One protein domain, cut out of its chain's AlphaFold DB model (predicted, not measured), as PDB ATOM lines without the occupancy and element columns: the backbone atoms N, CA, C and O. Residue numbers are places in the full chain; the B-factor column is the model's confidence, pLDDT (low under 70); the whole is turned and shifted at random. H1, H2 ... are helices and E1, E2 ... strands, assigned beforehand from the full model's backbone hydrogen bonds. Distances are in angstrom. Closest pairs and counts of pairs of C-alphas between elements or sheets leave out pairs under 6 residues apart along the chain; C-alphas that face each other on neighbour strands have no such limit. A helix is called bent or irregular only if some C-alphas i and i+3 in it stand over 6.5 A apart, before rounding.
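Overview. This is residues 94 to 214 of the 216 residues of an uncharacterized protein of Gymnopus androsaceus JB14 (UniProt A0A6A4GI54). One twisted sheet of six strands curls round the helix H1, which lies in its hollow; the shorter H2 packs on the same face towards the edge strand E6, and the tiny H3 only grazes the sheet. Long loops, residues 99 to 111 and 144 to 156, link E1 to H1 and E2 to E3. The printed part has 121 residues, under half of them in named elements, in the order E1 H1 H2 E2 E3 E4 E5 H3 E6; the class is mixed, helices and strands. The sheet, also mixed, runs E2 E1 E3 E4 E5 E6, with E2 and E1 parallel and the other neighbours antiparallel. The whole is compact, with a radius of gyration of the C-alphas of 14.2 A, and spans 38 by 33 by 31 A.

Arrangement. E1, residues 94 to 98, is parallel to E2, residues 140 to 143, with N 96 and O 142 2.8 A apart. H1, residues 112 to 124, and H2, residues 127 to 133, come between these strands, a strand-helix-strand unit, two parallel neighbours with helices between, whose crossover is right-handed. E1 is antiparallel to E3, residues 157 to 163, with N 97 and O 161 2.8 A apart. E3, E4 (residues 174 to 181) and E5 (residues 189 to 195) form a meander, each strand the antiparallel neighbour of the one before, and two hairpins; N 158 and O 178 are 2.7 A apart, N 181 and O 189 2.8 A. E6, residues 210 to 213, is antiparallel to E5, with N 192 and O 212 2.8 A apart. H1 and H2 are on the same face of the sheet, which makes two layers, helices on one face of a sheet. The closest C-alphas of H1 and E4, Leu 119 and Val 178, are 6.2 A apart. H2 has a height over the sheet of 7.9 A; its closest C-alpha pair with E6 is Val 129 and Val 210, 6.3 A. H1 and H2 are close but not clearly touching, about perpendicular at 83 degrees. H3, residues 197 to 200, only grazes the sheet; the C-alphas of Cys 174 and Tyr 197, its closest pair with E4, are 5.1 A apart. In H1 and H2 every O i to N i+4 pair is within hydrogen-bond range; H3 is too short for one.

Along the chain. E1 begins at C-alpha 94, (191.776, 252.991, 182.651), and is 12.9 A long; H1 is 18.3 A, E3 19.2 A, E4 22.8 A and E5 20.5 A. H2 and E2 are 9.9 A each. H3 is irregular, with C-alphas 197 and 200 7.1 A apart. E6, 10.3 A, ends at C-alpha 213, (201.383, 244.040, 166.669).

Size, cuts and confidence. The C-alphas of Val 171 and Pro 186, the two farthest apart, are 41.7 A apart. The printed part has no cut. Mean pLDDT of the printed part is 75.9; 34 residues are under 70, among them 100 to 111 and 197 to 206.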
ATOM      1  N   ALA A  94     191.702 254.447 182.687       82.19
ATOM      2  CA  ALA A  94     191.776 252.991 182.651       82.19
ATOM      3  C   ALA A  94     192.479 252.509 183.921       82.19
ATOM      4  O   ALA A  94     193.640 252.842 184.155       82.19
ATOM      5  N   ARG A  95     191.771 251.753 184.759       79.94
ATOM      6  CA  ARG A  95     192.283 251.236 186.031       79.94
ATOM      7  C   ARG A  95     192.730 249.798 185.851       79.94
ATOM      8  O   ARG A  95     191.913 248.952 185.506       79.94
ATOM      9  N   VAL A  96     194.018 249.554 186.050       83.62
ATOM     10  CA  VAL A  96     194.706 248.305 185.723       83.62
ATOM     11  C   VAL A  96     195.170 247.609 186.994       83.62
ATOM     12  O   VAL A  96     195.733 248.246 187.882       83.62
ATOM     13  N   SER A  97     194.979 246.298 187.045       84.06
ATOM     14  CA  SER A  97     195.537 245.405 188.055       84.06
ATOM     15  C   SER A  97     196.255 244.255 187.356       84.06
ATOM     16  O   SER A  97     195.721 243.648 186.425       84.06
ATOM     17  N   PHE A  98     197.489 243.977 187.758       83.31
ATOM     18  CA  PHE A  98     198.258 242.864 187.223       83.31
ATOM     19  C   PHE A  98     197.698 241.535 187.735       83.31
ATOM     20  O   PHE A  98     197.388 241.366 188.914       83.31
ATOM     21  N   ILE A  99     197.580 240.558 186.840       80.50
ATOM     22  CA  ILE A  99     197.098 239.225 187.207       80.50
ATOM     23  C   ILE A  99     198.300 238.425 187.700       80.50
ATOM     24  O   ILE A  99     199.326 238.380 187.028       80.50
ATOM     25  N   LYS A 100     198.179 237.793 188.871       60.44
ATOM     26  CA  LYS A 100     199.197 236.889 189.425       60.44
ATOM     27  C   LYS A 100     199.342 235.636 188.546       60.44
ATOM     28  O   LYS A 100     198.378 234.879 188.442       60.44
ATOM     29  N   PRO A 101     200.540 235.328 188.024       53.34
ATOM     30  CA  PRO A 101     200.934 233.944 187.855       53.34
ATOM     31  C   PRO A 101     200.956 233.196 189.184       53.34
ATOM     32  O   PRO A 101     201.295 233.743 190.236       53.34
ATOM     33  N   VAL A 102     200.580 231.924 189.117       43.22
ATOM     34  CA  VAL A 102     200.749 230.962 190.205       43.22
ATOM     35  C   VAL A 102     202.256 230.845 190.496       43.22
ATOM     36  O   VAL A 102     203.018 230.553 189.588       43.22
ATOM     37  N   GLN A 103     202.646 231.169 191.738       42.62
ATOM     38  CA  GLN A 103     203.961 231.056 192.411       42.62
ATOM     39  C   GLN A 103     205.244 230.749 191.596       42.62
ATOM     40  O   GLN A 103     205.352 229.710 190.957       42.62
ATOM     41  N   GLY A 104     206.311 231.525 191.869       40.38
ATOM     42  CA  GLY A 104     207.698 231.019 191.891       40.38
ATOM     43  C   GLY A 104     208.799 232.019 191.494       40.38
ATOM     44  O   GLY A 104     208.696 232.654 190.453       40.38
ATOM     45  N   GLY A 105     209.880 232.102 192.292       46.81
ATOM     46  CA  GLY A 105     211.216 232.521 191.818       46.81
ATOM     47  C   GLY A 105     211.893 233.730 192.504       46.81
ATOM     48  O   GLY A 105     211.357 234.839 192.448       46.81
ATOM     49  N   PRO A 106     213.091 233.575 193.115       42.34
ATOM     50  CA  PRO A 106     213.792 234.631 193.839       42.34
ATOM     51  C   PRO A 106     214.851 235.324 192.964       42.34
ATOM     52  O   PRO A 106     216.034 235.195 193.236       42.34
ATOM     53  N   GLU A 107     214.478 236.098 191.944       48.88
ATOM     54  CA  GLU A 107     215.518 236.788 191.154       48.88
ATOM     55  C   GLU A 107     215.038 238.111 190.570       48.88
ATOM     56  O   GLU A 107     214.008 238.137 189.917       48.88
ATOM     57  N   VAL A 108     215.728 239.212 190.908       47.41
ATOM     58  CA  VAL A 108     215.350 240.620 190.655       47.41
ATOM     59  C   VAL A 108     215.910 241.080 189.310       47.41
ATOM     60  O   VAL A 108     217.113 241.300 189.232       47.41
ATOM     61  N   VAL A 109     215.077 241.334 188.293       48.34
ATOM     62  CA  VAL A 109     215.419 242.353 187.287       48.34
ATOM     63  C   VAL A 109     214.966 243.700 187.862       48.34
ATOM     64  O   VAL A 109     213.777 243.895 188.139       48.34
ATOM     65  N   PRO A 110     215.892 244.647 188.099       52.03
ATOM     66  CA  PRO A 110     215.505 246.019 188.387       52.03
ATOM     67  C   PRO A 110     214.570 246.503 187.270       52.03
ATOM     68  O   PRO A 110     214.854 246.284 186.098       52.03
ATOM     69  N   MET A 111     213.473 247.182 187.612       63.84
ATOM     70  CA  MET A 111     212.552 247.821 186.653       63.84
ATOM     71  C   MET A 111     211.569 246.908 185.887       63.84
ATOM     72  O   MET A 111     210.908 247.407 184.977       63.84
ATOM     73  N   ALA A 112     211.374 245.633 186.252       72.81
ATOM     74  CA  ALA A 112     210.331 244.800 185.621       72.81
ATOM     75  C   ALA A 112     208.918 245.409 185.743       72.81
ATOM     76  O   ALA A 112     208.156 245.395 184.779       72.81
ATOM     77  N   ASP A 113     208.601 246.036 186.880       75.00
ATOM     78  CA  ASP A 113     207.361 246.804 187.068       75.00
ATOM     79  C   ASP A 113     207.276 248.018 186.132       75.00
ATOM     80  O   ASP A 113     206.253 248.225 185.482       75.00
ATOM     81  N   THR A 114     208.367 248.768 185.957       83.25
ATOM     82  CA  THR A 114     208.426 249.881 184.997       83.25
ATOM     83  C   THR A 114     208.201 249.400 183.563       83.25
ATOM     84  O   THR A 114     207.438 250.016 182.821       83.25
ATOM     85  N   ILE A 115     208.834 248.293 183.165       83.00
ATOM     86  CA  ILE A 115     208.667 247.705 181.831       83.00
ATOM     87  C   ILE A 115     207.220 247.239 181.645       83.00
ATOM     88  O   ILE A 115     206.598 247.591 180.644       83.00
ATOM     89  N   ALA A 116     206.650 246.531 182.625       83.25
ATOM     90  CA  ALA A 116     205.266 246.072 182.581       83.25
ATOM     91  C   ALA A 116     204.279 247.237 182.430       83.25
ATOM     92  O   ALA A 116     203.411 247.204 181.558       83.25
ATOM     93  N   ARG A 117     204.450 248.310 183.210       87.50
ATOM     94  CA  ARG A 117     203.647 249.536 183.083       87.50
ATOM     95  C   ARG A 117     203.813 250.187 181.713       87.50
ATOM     96  O   ARG A 117     202.831 250.594 181.103       87.50
ATOM     97  N   ASN A 118     205.032 250.277 181.191       87.50
ATOM     98  CA  ASN A 118     205.258 250.869 179.872       87.50
ATOM     99  C   ASN A 118     204.597 250.055 178.756       87.50
ATOM    100  O   ASN A 118     204.028 250.641 177.837       87.50
ATOM    101  N   LEU A 119     204.611 248.726 178.859       87.50
ATOM    102  CA  LEU A 119     203.935 247.841 177.913       87.50
ATOM    103  C   LEU A 119     202.410 247.978 177.993       87.50
ATOM    104  O   LEU A 119     201.757 248.151 176.965       87.50
ATOM    105  N   VAL A 120     201.834 247.973 179.200       90.44
ATOM    106  CA  VAL A 120     200.390 248.190 179.395       90.44
ATOM    107  C   VAL A 120     199.965 249.547 178.843       90.44
ATOM    108  O   VAL A 120     198.983 249.636 178.107       90.44
ATOM    109  N   LYS A 121     200.719 250.601 179.172       91.44
ATOM    110  CA  LYS A 121     200.470 251.952 178.671       91.44
ATOM    111  C   LYS A 121     200.519 251.983 177.146       91.44
ATOM    112  O   LYS A 121     199.560 252.442 176.536       91.44
ATOM    113  N   TRP A 122     201.574 251.429 176.545       92.19
ATOM    114  CA  TRP A 122     201.703 251.340 175.092       92.19
ATOM    115  C   TRP A 122     200.493 250.655 174.458       92.19
ATOM    116  O   TRP A 122     199.977 251.179 173.478       92.19
ATOM    117  N   LEU A 123     200.012 249.537 175.022       91.94
ATOM    118  CA  LEU A 123     198.858 248.809 174.490       91.94
ATOM    119  C   LEU A 123     197.562 249.630 174.591       91.94
ATOM    120  O   LEU A 123     196.795 249.681 173.632       91.94
ATOM    121  N   LEU A 124     197.315 250.290 175.726       91.62
ATOM    122  CA  LEU A 124     196.105 251.096 175.939       91.62
ATOM    123  C   LEU A 124     196.112 252.428 175.169       91.62
ATOM    124  O   LEU A 124     195.051 253.014 174.968       91.62
ATOM    125  N   GLU A 125     197.275 252.886 174.705       90.94
ATOM    126  CA  GLU A 125     197.423 254.052 173.825       90.94
ATOM    127  C   GLU A 125     197.224 253.715 172.338       90.94
ATOM    128  O   GLU A 125     197.090 254.623 171.517       90.94
ATOM    129  N   GLN A 126     197.156 252.430 171.970       89.94
ATOM    130  CA  GLN A 126     196.933 252.024 170.583       89.94
ATOM    131  C   GLN A 126     195.543 252.444 170.116       89.94
ATOM    132  O   GLN A 126     194.537 252.027 170.690       89.94
ATOM    133  N   GLN A 127     195.460 253.178 169.005       89.12
ATOM    134  CA  GLN A 127     194.183 253.686 168.490       89.12
ATOM    135  C   GLN A 127     193.147 252.572 168.256       89.12
ATOM    136  O   GLN A 127     191.955 252.758 168.519       89.12
ATOM    137  N   LYS A 128     193.598 251.390 167.806       90.31
ATOM    138  CA  LYS A 128     192.747 250.198 167.644       90.31
ATOM    139  C   LYS A 128     192.124 249.767 168.976       90.31
ATOM    140  O   LYS A 128     190.942 249.446 169.012       90.31
ATOM    141  N   VAL A 129     192.887 249.811 170.067       90.12
ATOM    142  CA  VAL A 129     192.434 249.457 171.420       90.12
ATOM    143  C   VAL A 129     191.512 250.536 171.984       90.12
ATOM    144  O   VAL A 129     190.405 250.216 172.411       90.12
ATOM    145  N   VAL A 130     191.902 251.811 171.901       84.19
ATOM    146  CA  VAL A 130     191.083 252.962 172.332       84.19
ATOM    147  C   VAL A 130     189.684 252.894 171.710       84.19
ATOM    148  O   VAL A 130     188.676 252.931 172.420       84.19
ATOM    149  N   THR A 131     189.625 252.702 170.389       85.19
ATOM    150  CA  THR A 131     188.366 252.593 169.638       85.19
ATOM    151  C   THR A 131     187.587 251.338 170.034       85.19
ATOM    152  O   THR A 131     186.394 251.413 170.329       85.19
ATOM    153  N   ALA A 132     188.254 250.180 170.084       85.12
ATOM    154  CA  ALA A 132     187.605 248.906 170.375       85.12
ATOM    155  C   ALA A 132     186.965 248.862 171.769       85.12
ATOM    156  O   ALA A 132     185.947 248.190 171.937       85.12
ATOM    157  N   LEU A 133     187.528 249.580 172.742       84.12
ATOM    158  CA  LEU A 133     187.051 249.650 174.126       84.12
ATOM    159  C   LEU A 133     186.073 250.809 174.380       84.12
ATOM    160  O   LEU A 133     185.470 250.901 175.454       84.12
ATOM    161  N   GLY A 134     185.860 251.664 173.377       81.06
ATOM    162  CA  GLY A 134     184.912 252.774 173.439       81.06
ATOM    163  C   GLY A 134     185.402 253.948 174.282       81.06
ATOM    164  O   GLY A 134     184.586 254.631 174.903       81.06
ATOM    165  N   PHE A 135     186.713 254.173 174.331       77.56
ATOM    166  CA  PHE A 135     187.281 255.403 174.872       77.56
ATOM    167  C   PHE A 135     187.121 256.552 173.865       77.56
ATOM    168  O   PHE A 135     187.189 256.344 172.656       77.56
ATOM    169  N   SER A 136     186.920 257.779 174.357       75.31
ATOM    170  CA  SER A 136     186.865 258.979 173.507       75.31
ATOM    171  C   SER A 136     188.244 259.441 173.020       75.31
ATOM    172  O   SER A 136     188.334 260.115 172.001       75.31
ATOM    173  N   GLN A 137     189.301 259.091 173.753       79.69
ATOM    174  CA  GLN A 137     190.712 259.374 173.473       79.69
ATOM    175  C   GLN A 137     191.586 258.444 174.327       79.69
ATOM    176  O   GLN A 137     191.057 257.749 175.199       79.69
ATOM    177  N   SER A 138     192.904 258.440 174.111       82.62
ATOM    178  CA  SER A 138     193.830 257.609 174.892       82.62
ATOM    179  C   SER A 138     193.655 257.841 176.398       82.62
ATOM    180  O   SER A 138     193.664 258.994 176.848       82.62
ATOM    181  N   PRO A 139     193.450 256.773 177.187       83.88
ATOM    182  CA  PRO A 139     193.134 256.927 178.590       83.88
ATOM    183  C   PRO A 139     194.369 257.239 179.433       83.88
ATOM    184  O   PRO A 139     195.481 256.781 179.165       83.88
ATOM    185  N   LYS A 140     194.154 257.950 180.541       85.31
ATOM    186  CA  LYS A 140     195.114 257.986 181.641       85.31
ATOM    187  C   LYS A 140     195.086 256.630 182.345       85.31
ATOM    188  O   LYS A 140     194.069 256.243 182.923       85.31
ATOM    189  N   VAL A 141     196.210 255.921 182.320       86.25
ATOM    190  CA  VAL A 141     196.338 254.617 182.983       86.25
ATOM    191  C   VAL A 141     196.634 254.807 184.471       86.25
ATOM    192  O   VAL A 141     197.595 255.480 184.844       86.25
ATOM    193  N   ILE A 142     195.804 254.206 185.319       81.75
ATOM    194  CA  ILE A 142     195.945 254.168 186.775       81.75
ATOM    195  C   ILE A 142     196.202 252.723 187.174       81.75
ATOM    196  O   ILE A 142     195.387 251.846 186.909       81.75
ATOM    197  N   TYR A 143     197.316 252.475 187.840       78.00
ATOM    198  CA  TYR A 143     197.666 251.142 188.307       78.00
ATOM    199  C   TYR A 143     197.231 250.968 189.757       78.00
ATOM    200  O   TYR A 143     197.550 251.807 190.600       78.00
ATOM    201  N   LEU A 144     196.506 249.889 190.027       77.25
ATOM    202  CA  LEU A 144     195.983 249.551 191.349       77.25
ATOM    203  C   LEU A 144     196.991 248.748 192.180       77.25
ATOM    204  O   LEU A 144     196.927 248.762 193.404       77.25
ATOM    205  N   ASP A 145     197.930 248.076 191.518       70.38
ATOM    206  CA  ASP A 145     198.960 247.251 192.132       70.38
ATOM    207  C   ASP A 145     200.321 247.409 191.426       70.38
ATOM    208  O   ASP A 145     200.498 248.167 190.459       70.38
ATOM    209  N   GLN A 146     201.330 246.755 191.998       75.00
ATOM    210  CA  GLN A 146     202.652 246.609 191.403       75.00
ATOM    211  C   GLN A 146     202.740 245.287 190.656       75.00
ATOM    212  O   GLN A 146     202.146 244.288 191.067       75.00
ATOM    213  N   PHE A 147     203.512 245.273 189.575       77.25
ATOM    214  CA  PHE A 147     203.836 244.035 188.894       77.25
ATOM    215  C   PHE A 147     204.696 243.179 189.822       77.25
ATOM    216  O   PHE A 147     205.791 243.566 190.229       77.25
ATOM    217  N   LEU A 148     204.169 242.017 190.195       72.06
ATOM    218  CA  LEU A 148     204.752 241.176 191.241       72.06
ATOM    219  C   LEU A 148     205.952 240.356 190.756       72.06
ATOM    220  O   LEU A 148     206.673 239.782 191.574       72.06
ATOM    221  N   PHE A 149     206.170 240.294 189.441       69.38
ATOM    222  CA  PHE A 149     207.260 239.526 188.862       69.38
ATOM    223  C   PHE A 149     208.467 240.405 188.715       69.38
ATOM    224  O   PHE A 149     208.450 241.499 188.152       69.38
ATOM    225  N   LYS A 150     209.548 239.858 189.231       64.69
ATOM    226  CA  LYS A 150     210.838 240.483 189.157       64.69
ATOM    227  C   LYS A 150     211.442 240.426 187.759       64.69
ATOM    228  O   LYS A 150     212.347 241.201 187.521       64.69
ATOM    229  N   VAL A 151     210.977 239.546 186.868       66.19
ATOM    230  CA  VAL A 151     211.473 239.373 185.491       66.19
ATOM    231  C   VAL A 151     210.285 239.200 184.544       66.19
ATOM    232  O   VAL A 151     209.281 238.597 184.917       66.19
ATOM    233  N   ILE A 152     210.408 239.712 183.317       72.06
ATOM    234  CA  ILE A 152     209.538 239.362 182.186       72.06
ATOM    235  C   ILE A 152     210.400 238.542 181.229       72.06
ATOM    236  O   ILE A 152     211.359 239.063 180.661       72.06
ATOM    237  N   GLU A 153     210.122 237.250 181.091       69.81
ATOM    238  CA  GLU A 153     210.895 236.391 180.191       69.81
ATOM    239  C   GLU A 153     210.702 236.813 178.724       69.81
ATOM    240  O   GLU A 153     209.627 237.276 178.348       69.81
ATOM    241  N   LYS A 154     211.698 236.566 177.859       66.19
ATOM    242  CA  LYS A 154     211.664 236.933 176.424       66.19
ATOM    243  C   LYS A 154     210.453 236.395 175.641       66.19
ATOM    244  O   LYS A 154     210.173 236.879 174.552       66.19
ATOM    245  N   LYS A 155     209.785 235.355 176.143       66.94
ATOM    246  CA  LYS A 155     208.590 234.744 175.531       66.94
ATOM    247  C   LYS A 155     207.335 234.893 176.392       66.94
ATOM    248  O   LYS A 155     206.293 234.344 176.048       66.94
ATOM    249  N   SER A 156     207.445 235.599 177.511       71.50
ATOM    250  CA  SER A 156     206.335 235.842 178.417       71.50
ATOM    251  C   SER A 156     205.595 237.119 178.028       71.50
ATOM    252  O   SER A 156     206.154 238.041 177.432       71.50
ATOM    253  N   ALA A 157     204.322 237.174 178.398       81.81
ATOM    254  CA  ALA A 157     203.508 238.370 178.301       81.81
ATOM    255  C   ALA A 157     203.136 238.855 179.705       81.81
ATOM    256  O   ALA A 157     203.007 238.082 180.652       81.81
ATOM    257  N   VAL A 158     202.946 240.159 179.837       84.44
ATOM    258  CA  VAL A 158     202.357 240.784 181.013       84.44
ATOM    259  C   VAL A 158     200.851 240.606 180.919       84.44
ATOM    260  O   VAL A 158     200.216 241.137 180.008       84.44
ATOM    261  N   HIS A 159     200.288 239.869 181.871       87.94
ATOM    262  CA  HIS A 159     198.850 239.676 182.005       87.94
ATOM    263  C   HIS A 159     198.276 240.676 183.001       87.94
ATOM    264  O   HIS A 159     198.809 240.876 184.096       87.94
ATOM    265  N   PHE A 160     197.162 241.292 182.637       87.44
ATOM    266  CA  PHE A 160     196.492 242.267 183.480       87.44
ATOM    267  C   PHE A 160     194.987 242.254 183.237       87.44
ATOM    268  O   PHE A 160     194.511 241.865 182.173       87.44
ATOM    269  N   GLN A 161     194.237 242.684 184.238       88.69
ATOM    270  CA  GLN A 161     192.825 243.004 184.118       88.69
ATOM    271  C   GLN A 161     192.649 244.509 184.252       88.69
ATOM    272  O   GLN A 161     193.437 245.180 184.926       88.69
ATOM    273  N   PHE A 162     191.622 245.061 183.621       85.75
ATOM    274  CA  PHE A 162     191.361 246.485 183.731       85.75
ATOM    275  C   PHE A 162     189.894 246.840 183.502       85.75
ATOM    276  O   PHE A 162     189.140 246.109 182.858       85.75
ATOM    277  N   HIS A 163     189.507 248.002 184.017       84.19
ATOM    278  CA  HIS A 163     188.203 248.608 183.774       84.19
ATOM    279  C   HIS A 163     188.359 250.064 183.321       84.19
ATOM    280  O   HIS A 163     189.276 250.775 183.737       84.19
ATOM    281  N   GLY A 164     187.470 250.494 182.430       78.69
ATOM    282  CA  GLY A 164     187.528 251.770 181.727       78.69
ATOM    283  C   GLY A 164     186.897 251.683 180.333       78.69
ATOM    284  O   GLY A 164     186.819 250.614 179.724       78.69
ATOM    285  N   GLY A 165     186.451 252.826 179.817       77.00
ATOM    286  CA  GLY A 165     185.748 252.898 178.536       77.00
ATOM    287  C   GLY A 165     184.305 252.403 178.644       77.00
ATOM    288  O   GLY A 165     183.764 252.248 179.737       77.00
ATOM    289  N   LYS A 166     183.653 252.178 177.499       76.44
ATOM    290  CA  LYS A 166     182.250 251.723 177.460       76.44
ATOM    291  C   LYS A 166     182.111 250.210 177.634       76.44
ATOM    292  O   LYS A 166     181.054 249.756 178.054       76.44
ATOM    293  N   LYS A 167     183.145 249.436 177.279       75.00
ATOM    294  CA  LYS A 167     183.084 247.963 177.282       75.00
ATOM    295  C   LYS A 167     183.531 247.311 178.590       75.00
ATOM    296  O   LYS A 167     182.957 246.295 178.960       75.00
ATOM    297  N   CYS A 168     184.532 247.864 179.271       80.19
ATOM    298  CA  CYS A 168     185.135 247.238 180.450       80.19
ATOM    299  C   CYS A 168     184.617 247.934 181.711       80.19
ATOM    300  O   CYS A 168     185.085 249.018 182.065       80.19
ATOM    301  N   THR A 169     183.625 247.345 182.372       73.81
ATOM    302  CA  THR A 169     183.000 247.938 183.564       73.81
ATOM    303  C   THR A 169     183.655 247.407 184.843       73.81
ATOM    304  O   THR A 169     184.349 246.393 184.794       73.81
ATOM    305  N   PRO A 170     183.447 248.042 186.013       67.69
ATOM    306  CA  PRO A 170     183.948 247.504 187.280       67.69
ATOM    307  C   PRO A 170     183.437 246.089 187.608       67.69
ATOM    308  O   PRO A 170     184.115 245.349 188.309       67.69
ATOM    309  N   VAL A 171     182.256 245.715 187.098       67.44
ATOM    310  CA  VAL A 171     181.646 244.387 187.306       67.44
ATOM    311  C   VAL A 171     182.110 243.383 186.245       67.44
ATOM    312  O   VAL A 171     182.240 242.198 186.532       67.44
ATOM    313  N   LEU A 172     182.381 243.858 185.027       71.81
ATOM    314  CA  LEU A 172     182.842 243.057 183.893       71.81
ATOM    315  C   LEU A 172     184.169 243.633 183.373       71.81
ATOM    316  O   LEU A 172     184.166 244.368 182.375       71.81
ATOM    317  N   PRO A 173     185.298 243.360 184.058       82.19
ATOM    318  CA  PRO A 173     186.603 243.817 183.607       82.19
ATOM    319  C   PRO A 173     186.999 243.156 182.286       82.19
ATOM    320  O   PRO A 173     186.584 242.041 181.969       82.19
ATOM    321  N   CYS A 174     187.851 243.839 181.533       87.50
ATOM    322  CA  CYS A 174     188.528 243.256 180.384       87.50
ATOM    323  C   CYS A 174     189.885 242.693 180.801       87.50
ATOM    324  O   CYS A 174     190.476 243.118 181.798       87.50
ATOM    325  N   TYR A 175     190.399 241.779 179.987       90.38
ATOM    326  CA  TYR A 175     191.693 241.143 180.190       90.38
ATOM    327  C   TYR A 175     192.650 241.566 179.087       90.38
ATOM    328  O   TYR A 175     192.280 241.593 177.921       90.38
ATOM    329  N   GLY A 176     193.880 241.908 179.442       91.19
ATOM    330  CA  GLY A 176     194.933 242.244 178.498       91.19
ATOM    331  C   GLY A 176     196.118 241.301 178.636       91.19
ATOM    332  O   GLY A 176     196.480 240.903 179.746       91.19
ATOM    333  N   LEU A 177     196.743 240.985 177.502       90.69
ATOM    334  CA  LEU A 177     198.141 240.572 177.482       90.69
ATOM    335  C   LEU A 177     198.960 241.519 176.619       90.69
ATOM    336  O   LEU A 177     198.494 241.989 175.581       90.69
ATOM    337  N   VAL A 178     200.193 241.767 177.033       89.19
ATOM    338  CA  VAL A 178     201.149 242.544 176.250       89.19
ATOM    339  C   VAL A 178     202.546 241.977 176.430       89.19
ATOM    340  O   VAL A 178     202.958 241.678 177.546       89.19
ATOM    341  N   GLY A 179     203.273 241.809 175.336       84.81
ATOM    342  CA  GLY A 179     204.602 241.221 175.339       84.81
ATOM    343  C   GLY A 179     205.504 241.835 174.281       84.81
ATOM    344  O   GLY A 179     205.109 242.718 173.516       84.81
ATOM    345  N   ILE A 180     206.740 241.351 174.267       81.31
ATOM    346  CA  ILE A 180     207.759 241.713 173.290       81.31
ATOM    347  C   ILE A 180     208.202 240.423 172.605       81.31
ATOM    348  O   ILE A 180     208.576 239.460 173.271       81.31
ATOM    349  N   ASP A 181     208.135 240.389 171.280       75.88
ATOM    350  CA  ASP A 181     208.641 239.295 170.466       75.88
ATOM    351  C   ASP A 181     210.130 239.510 170.178       75.88
ATOM    352  O   ASP A 181     210.525 240.308 169.325       75.88
ATOM    353  N   HIS A 182     210.962 238.769 170.907       72.00
ATOM    354  CA  HIS A 182     212.415 238.775 170.751       72.00
ATOM    355  C   HIS A 182     212.923 237.866 169.621       72.00
ATOM    356  O   HIS A 182     214.128 237.790 169.398       72.00
ATOM    357  N   THR A 183     212.051 237.161 168.892       69.94
ATOM    358  CA  THR A 183     212.487 236.295 167.779       69.94
ATOM    359  C   THR A 183     212.975 237.081 166.560       69.94
ATOM    360  O   THR A 183     213.650 236.519 165.701       69.94
ATOM    361  N   LYS A 184     212.687 238.387 166.513       66.38
ATOM    362  CA  LYS A 184     213.081 239.319 165.448       66.38
ATOM    363  C   LYS A 184     214.262 240.220 165.828       66.38
ATOM    364  O   LYS A 184     214.425 241.306 165.274       66.38
ATOM    365  N   GLU A 185     215.088 239.795 166.786       64.44
ATOM    366  CA  GLU A 185     216.315 240.518 167.138       64.44
ATOM    367  C   GLU A 185     217.182 240.785 165.882       64.44
ATOM    368  O   GLU A 185     217.299 239.914 165.016       64.44
ATOM    369  N   PRO A 186     217.762 241.995 165.745       64.81
ATOM    370  CA  PRO A 186     217.935 243.021 166.781       64.81
ATOM    371  C   PRO A 186     216.740 243.977 166.988       64.81
ATOM    372  O   PRO A 186     216.832 244.848 167.849       64.81
ATOM    373  N   HIS A 187     215.627 243.820 166.260       70.00
ATOM    374  CA  HIS A 187     214.451 244.702 166.331       70.00
ATOM    375  C   HIS A 187     213.245 243.979 166.962       70.00
ATOM    376  O   HIS A 187     212.372 243.481 166.250       70.00
ATOM    377  N   PRO A 188     213.190 243.868 168.301       71.31
ATOM    378  CA  PRO A 188     212.082 243.202 168.971       71.31
ATOM    379  C   PRO A 188     210.764 243.960 168.748       71.31
ATOM    380  O   PRO A 188     210.726 245.181 168.899       71.31
ATOM    381  N   LEU A 189     209.685 243.239 168.430       79.31
ATOM    382  CA  LEU A 189     208.375 243.835 168.132       79.31
ATOM    383  C   LEU A 189     207.413 243.685 169.304       79.31
ATOM    384  O   LEU A 189     207.276 242.602 169.875       79.31
ATOM    385  N   ARG A 190     206.692 244.749 169.648       84.62
ATOM    386  CA  ARG A 190     205.631 244.672 170.659       84.62
ATOM    387  C   ARG A 190     204.385 244.034 170.074       84.62
ATOM    388  O   ARG A 190     203.983 244.313 168.944       84.62
ATOM    389  N   TYR A 191     203.730 243.224 170.890       88.31
ATOM    390  CA  TYR A 191     202.422 242.675 170.580       88.31
ATOM    391  C   TYR A 191     201.525 242.749 171.806       88.31
ATOM    392  O   TYR A 191     201.978 242.747 172.950       88.31
ATOM    393  N   GLY A 192     200.223 242.799 171.574       89.88
ATOM    394  CA  GLY A 192     199.258 242.749 172.647       89.88
ATOM    395  C   GLY A 192     197.876 242.394 172.153       89.88
ATOM    396  O   GLY A 192     197.548 242.509 170.971       89.88
ATOM    397  N   SER A 193     197.053 241.939 173.081       90.94
ATOM    398  CA  SER A 193     195.655 241.687 172.792       90.94
ATOM    399  C   SER A 193     194.793 241.959 174.006       90.94
ATOM    400  O   SER A 193     195.258 241.905 175.147       90.94
ATOM    401  N   VAL A 194     193.538 242.288 173.735       90.25
ATOM    402  CA  VAL A 194     192.534 242.541 174.761       90.25
ATOM    403  C   VAL A 194     191.369 241.593 174.548       90.25
ATOM    404  O   VAL A 194     190.905 241.428 173.422       90.25
ATOM    405  N   TYR A 195     190.882 241.004 175.627       89.25
ATOM    406  CA  TYR A 195     189.739 240.105 175.685       89.25
ATOM    407  C   TYR A 195     188.641 240.695 176.562       89.25
ATOM    408  O   TYR A 195     188.880 241.568 177.404       89.25
ATOM    409  N   ASP A 196     187.432 240.190 176.366       83.50
ATOM    410  CA  ASP A 196     186.304 240.466 177.241       83.50
ATOM    411  C   ASP A 196     186.424 239.685 178.560       83.50
ATOM    412  O   ASP A 196     187.329 238.873 178.766       83.50
ATOM    413  N   TYR A 197     185.484 239.938 179.470       69.06
ATOM    414  CA  TYR A 197     185.412 239.286 180.777       69.06
ATOM    415  C   TYR A 197     185.359 237.746 180.702       69.06
ATOM    416  O   TYR A 197     185.823 237.058 181.611       69.06
ATOM    417  N   ASN A 198     184.860 237.191 179.592       66.44
ATOM    418  CA  ASN A 198     184.765 235.747 179.371       66.44
ATOM    419  C   ASN A 198     186.134 235.068 179.183       66.44
ATOM    420  O   ASN A 198     186.212 233.852 179.049       66.44
ATOM    421  N   TYR A 199     187.238 235.814 179.216       60.09
ATOM    422  CA  TYR A 199     188.590 235.270 179.114       60.09
ATOM    423  C   TYR A 199     188.901 234.141 180.120       60.09
ATOM    424  O   TYR A 199     189.616 233.194 179.779       60.09
ATOM    425  N   LEU A 200     188.360 234.208 181.343       59.91
ATOM    426  CA  LEU A 200     188.596 233.200 182.387       59.91
ATOM    427  C   LEU A 200     187.646 231.989 182.324       59.91
ATOM    428  O   LEU A 200     187.868 231.023 183.049       59.91
ATOM    429  N   SER A 201     186.625 231.983 181.457       57.28
ATOM    430  CA  SER A 201     185.565 230.956 181.466       57.28
ATOM    431  C   SER A 201     185.922 229.634 180.763       57.28
ATOM    432  O   SER A 201     185.087 228.740 180.658       57.28
ATOM    433  N   GLY A 202     187.168 229.450 180.315       52.84
ATOM    434  CA  GLY A 202     187.663 228.131 179.894       52.84
ATOM    435  C   GLY A 202     187.183 227.625 178.524       52.84
ATOM    436  O   GLY A 202     187.504 226.494 178.173       52.84
ATOM    437  N   HIS A 203     186.469 228.419 177.721       49.31
ATOM    438  CA  HIS A 203     186.035 227.998 176.381       49.31
ATOM    439  C   HIS A 203     187.148 228.071 175.320       49.31
ATOM    440  O   HIS A 203     188.048 228.911 175.378       49.31
ATOM    441  N   SER A 204     187.082 227.139 174.366       47.28
ATOM    442  CA  SER A 204     188.152 226.707 173.454       47.28
ATOM    443  C   SER A 204     188.424 227.617 172.250       47.28
ATOM    444  O   SER A 204     189.366 227.364 171.509       47.28
ATOM    445  N   GLU A 205     187.687 228.715 172.074       54.34
ATOM    446  CA  GLU A 205     187.991 229.734 171.059       54.34
ATOM    447  C   GLU A 205     188.002 231.132 171.681       54.34
ATOM    448  O   GLU A 205     187.071 231.923 171.533       54.34
ATOM    449  N   ARG A 206     189.078 231.454 172.404       66.56
ATOM    450  CA  ARG A 206     189.274 232.793 172.977       66.56
ATOM    451  C   ARG A 206     189.680 233.766 171.874       66.56
ATOM    452  O   ARG A 206     190.863 233.902 171.563       66.56
ATOM    453  N   LYS A 207     188.699 234.433 171.265       78.50
ATOM    454  CA  LYS A 207     188.951 235.474 170.263       78.50
ATOM    455  C   LYS A 207     189.163 236.824 170.957       78.50
ATOM    456  O   LYS A 207     188.310 237.243 171.737       78.50
ATOM    457  N   PRO A 208     190.289 237.505 170.709       83.00
ATOM    458  CA  PRO A 208     190.528 238.830 171.261       83.00
ATOM    459  C   PRO A 208     189.553 239.850 170.663       83.00
ATOM    460  O   PRO A 208     189.253 239.814 169.471       83.00
ATOM    461  N   ILE A 209     189.110 240.800 171.489       81.00
ATOM    462  CA  ILE A 209     188.395 242.012 171.061       81.00
ATOM    463  C   ILE A 209     189.257 242.787 170.061       81.00
ATOM    464  O   ILE A 209     188.751 243.357 169.095       81.00
ATOM    465  N   VAL A 210     190.562 242.844 170.324       87.56
ATOM    466  CA  VAL A 210     191.527 243.554 169.491       87.56
ATOM    467  C   VAL A 210     192.901 242.914 169.622       87.56
ATOM    468  O   VAL A 210     193.332 242.549 170.716       87.56
ATOM    469  N   LEU A 211     193.576 242.803 168.481       88.56
ATOM    470  CA  LEU A 211     194.970 242.404 168.350       88.56
ATOM    471  C   LEU A 211     195.785 243.597 167.871       88.56
ATOM    472  O   LEU A 211     195.377 244.314 166.953       88.56
ATOM    473  N   VAL A 212     196.945 243.785 168.485       87.88
ATOM    474  CA  VAL A 212     197.939 244.769 168.074       87.88
ATOM    475  C   VAL A 212     199.280 244.065 167.939       87.88
ATOM    476  O   VAL A 212     199.692 243.331 168.833       87.88
ATOM    477  N   GLY A 213     199.965 244.320 166.833       82.06
ATOM    478  CA  GLY A 213     201.383 244.040 166.669       82.06
ATOM    479  C   GLY A 213     202.034 245.231 165.983       82.06
ATOM    480  O   GLY A 213     201.381 245.897 165.176       82.06
ATOM    481  N   GLU A 214     203.284 245.513 166.328       75.44
ATOM    482  CA  GLU A 214     204.132 246.364 165.495       75.44
ATOM    483  C   GLU A 214     204.421 245.617 164.183       75.44
ATOM    484  O   GLU A 214     204.683 244.410 164.186       75.44
TER     485      GLU A 214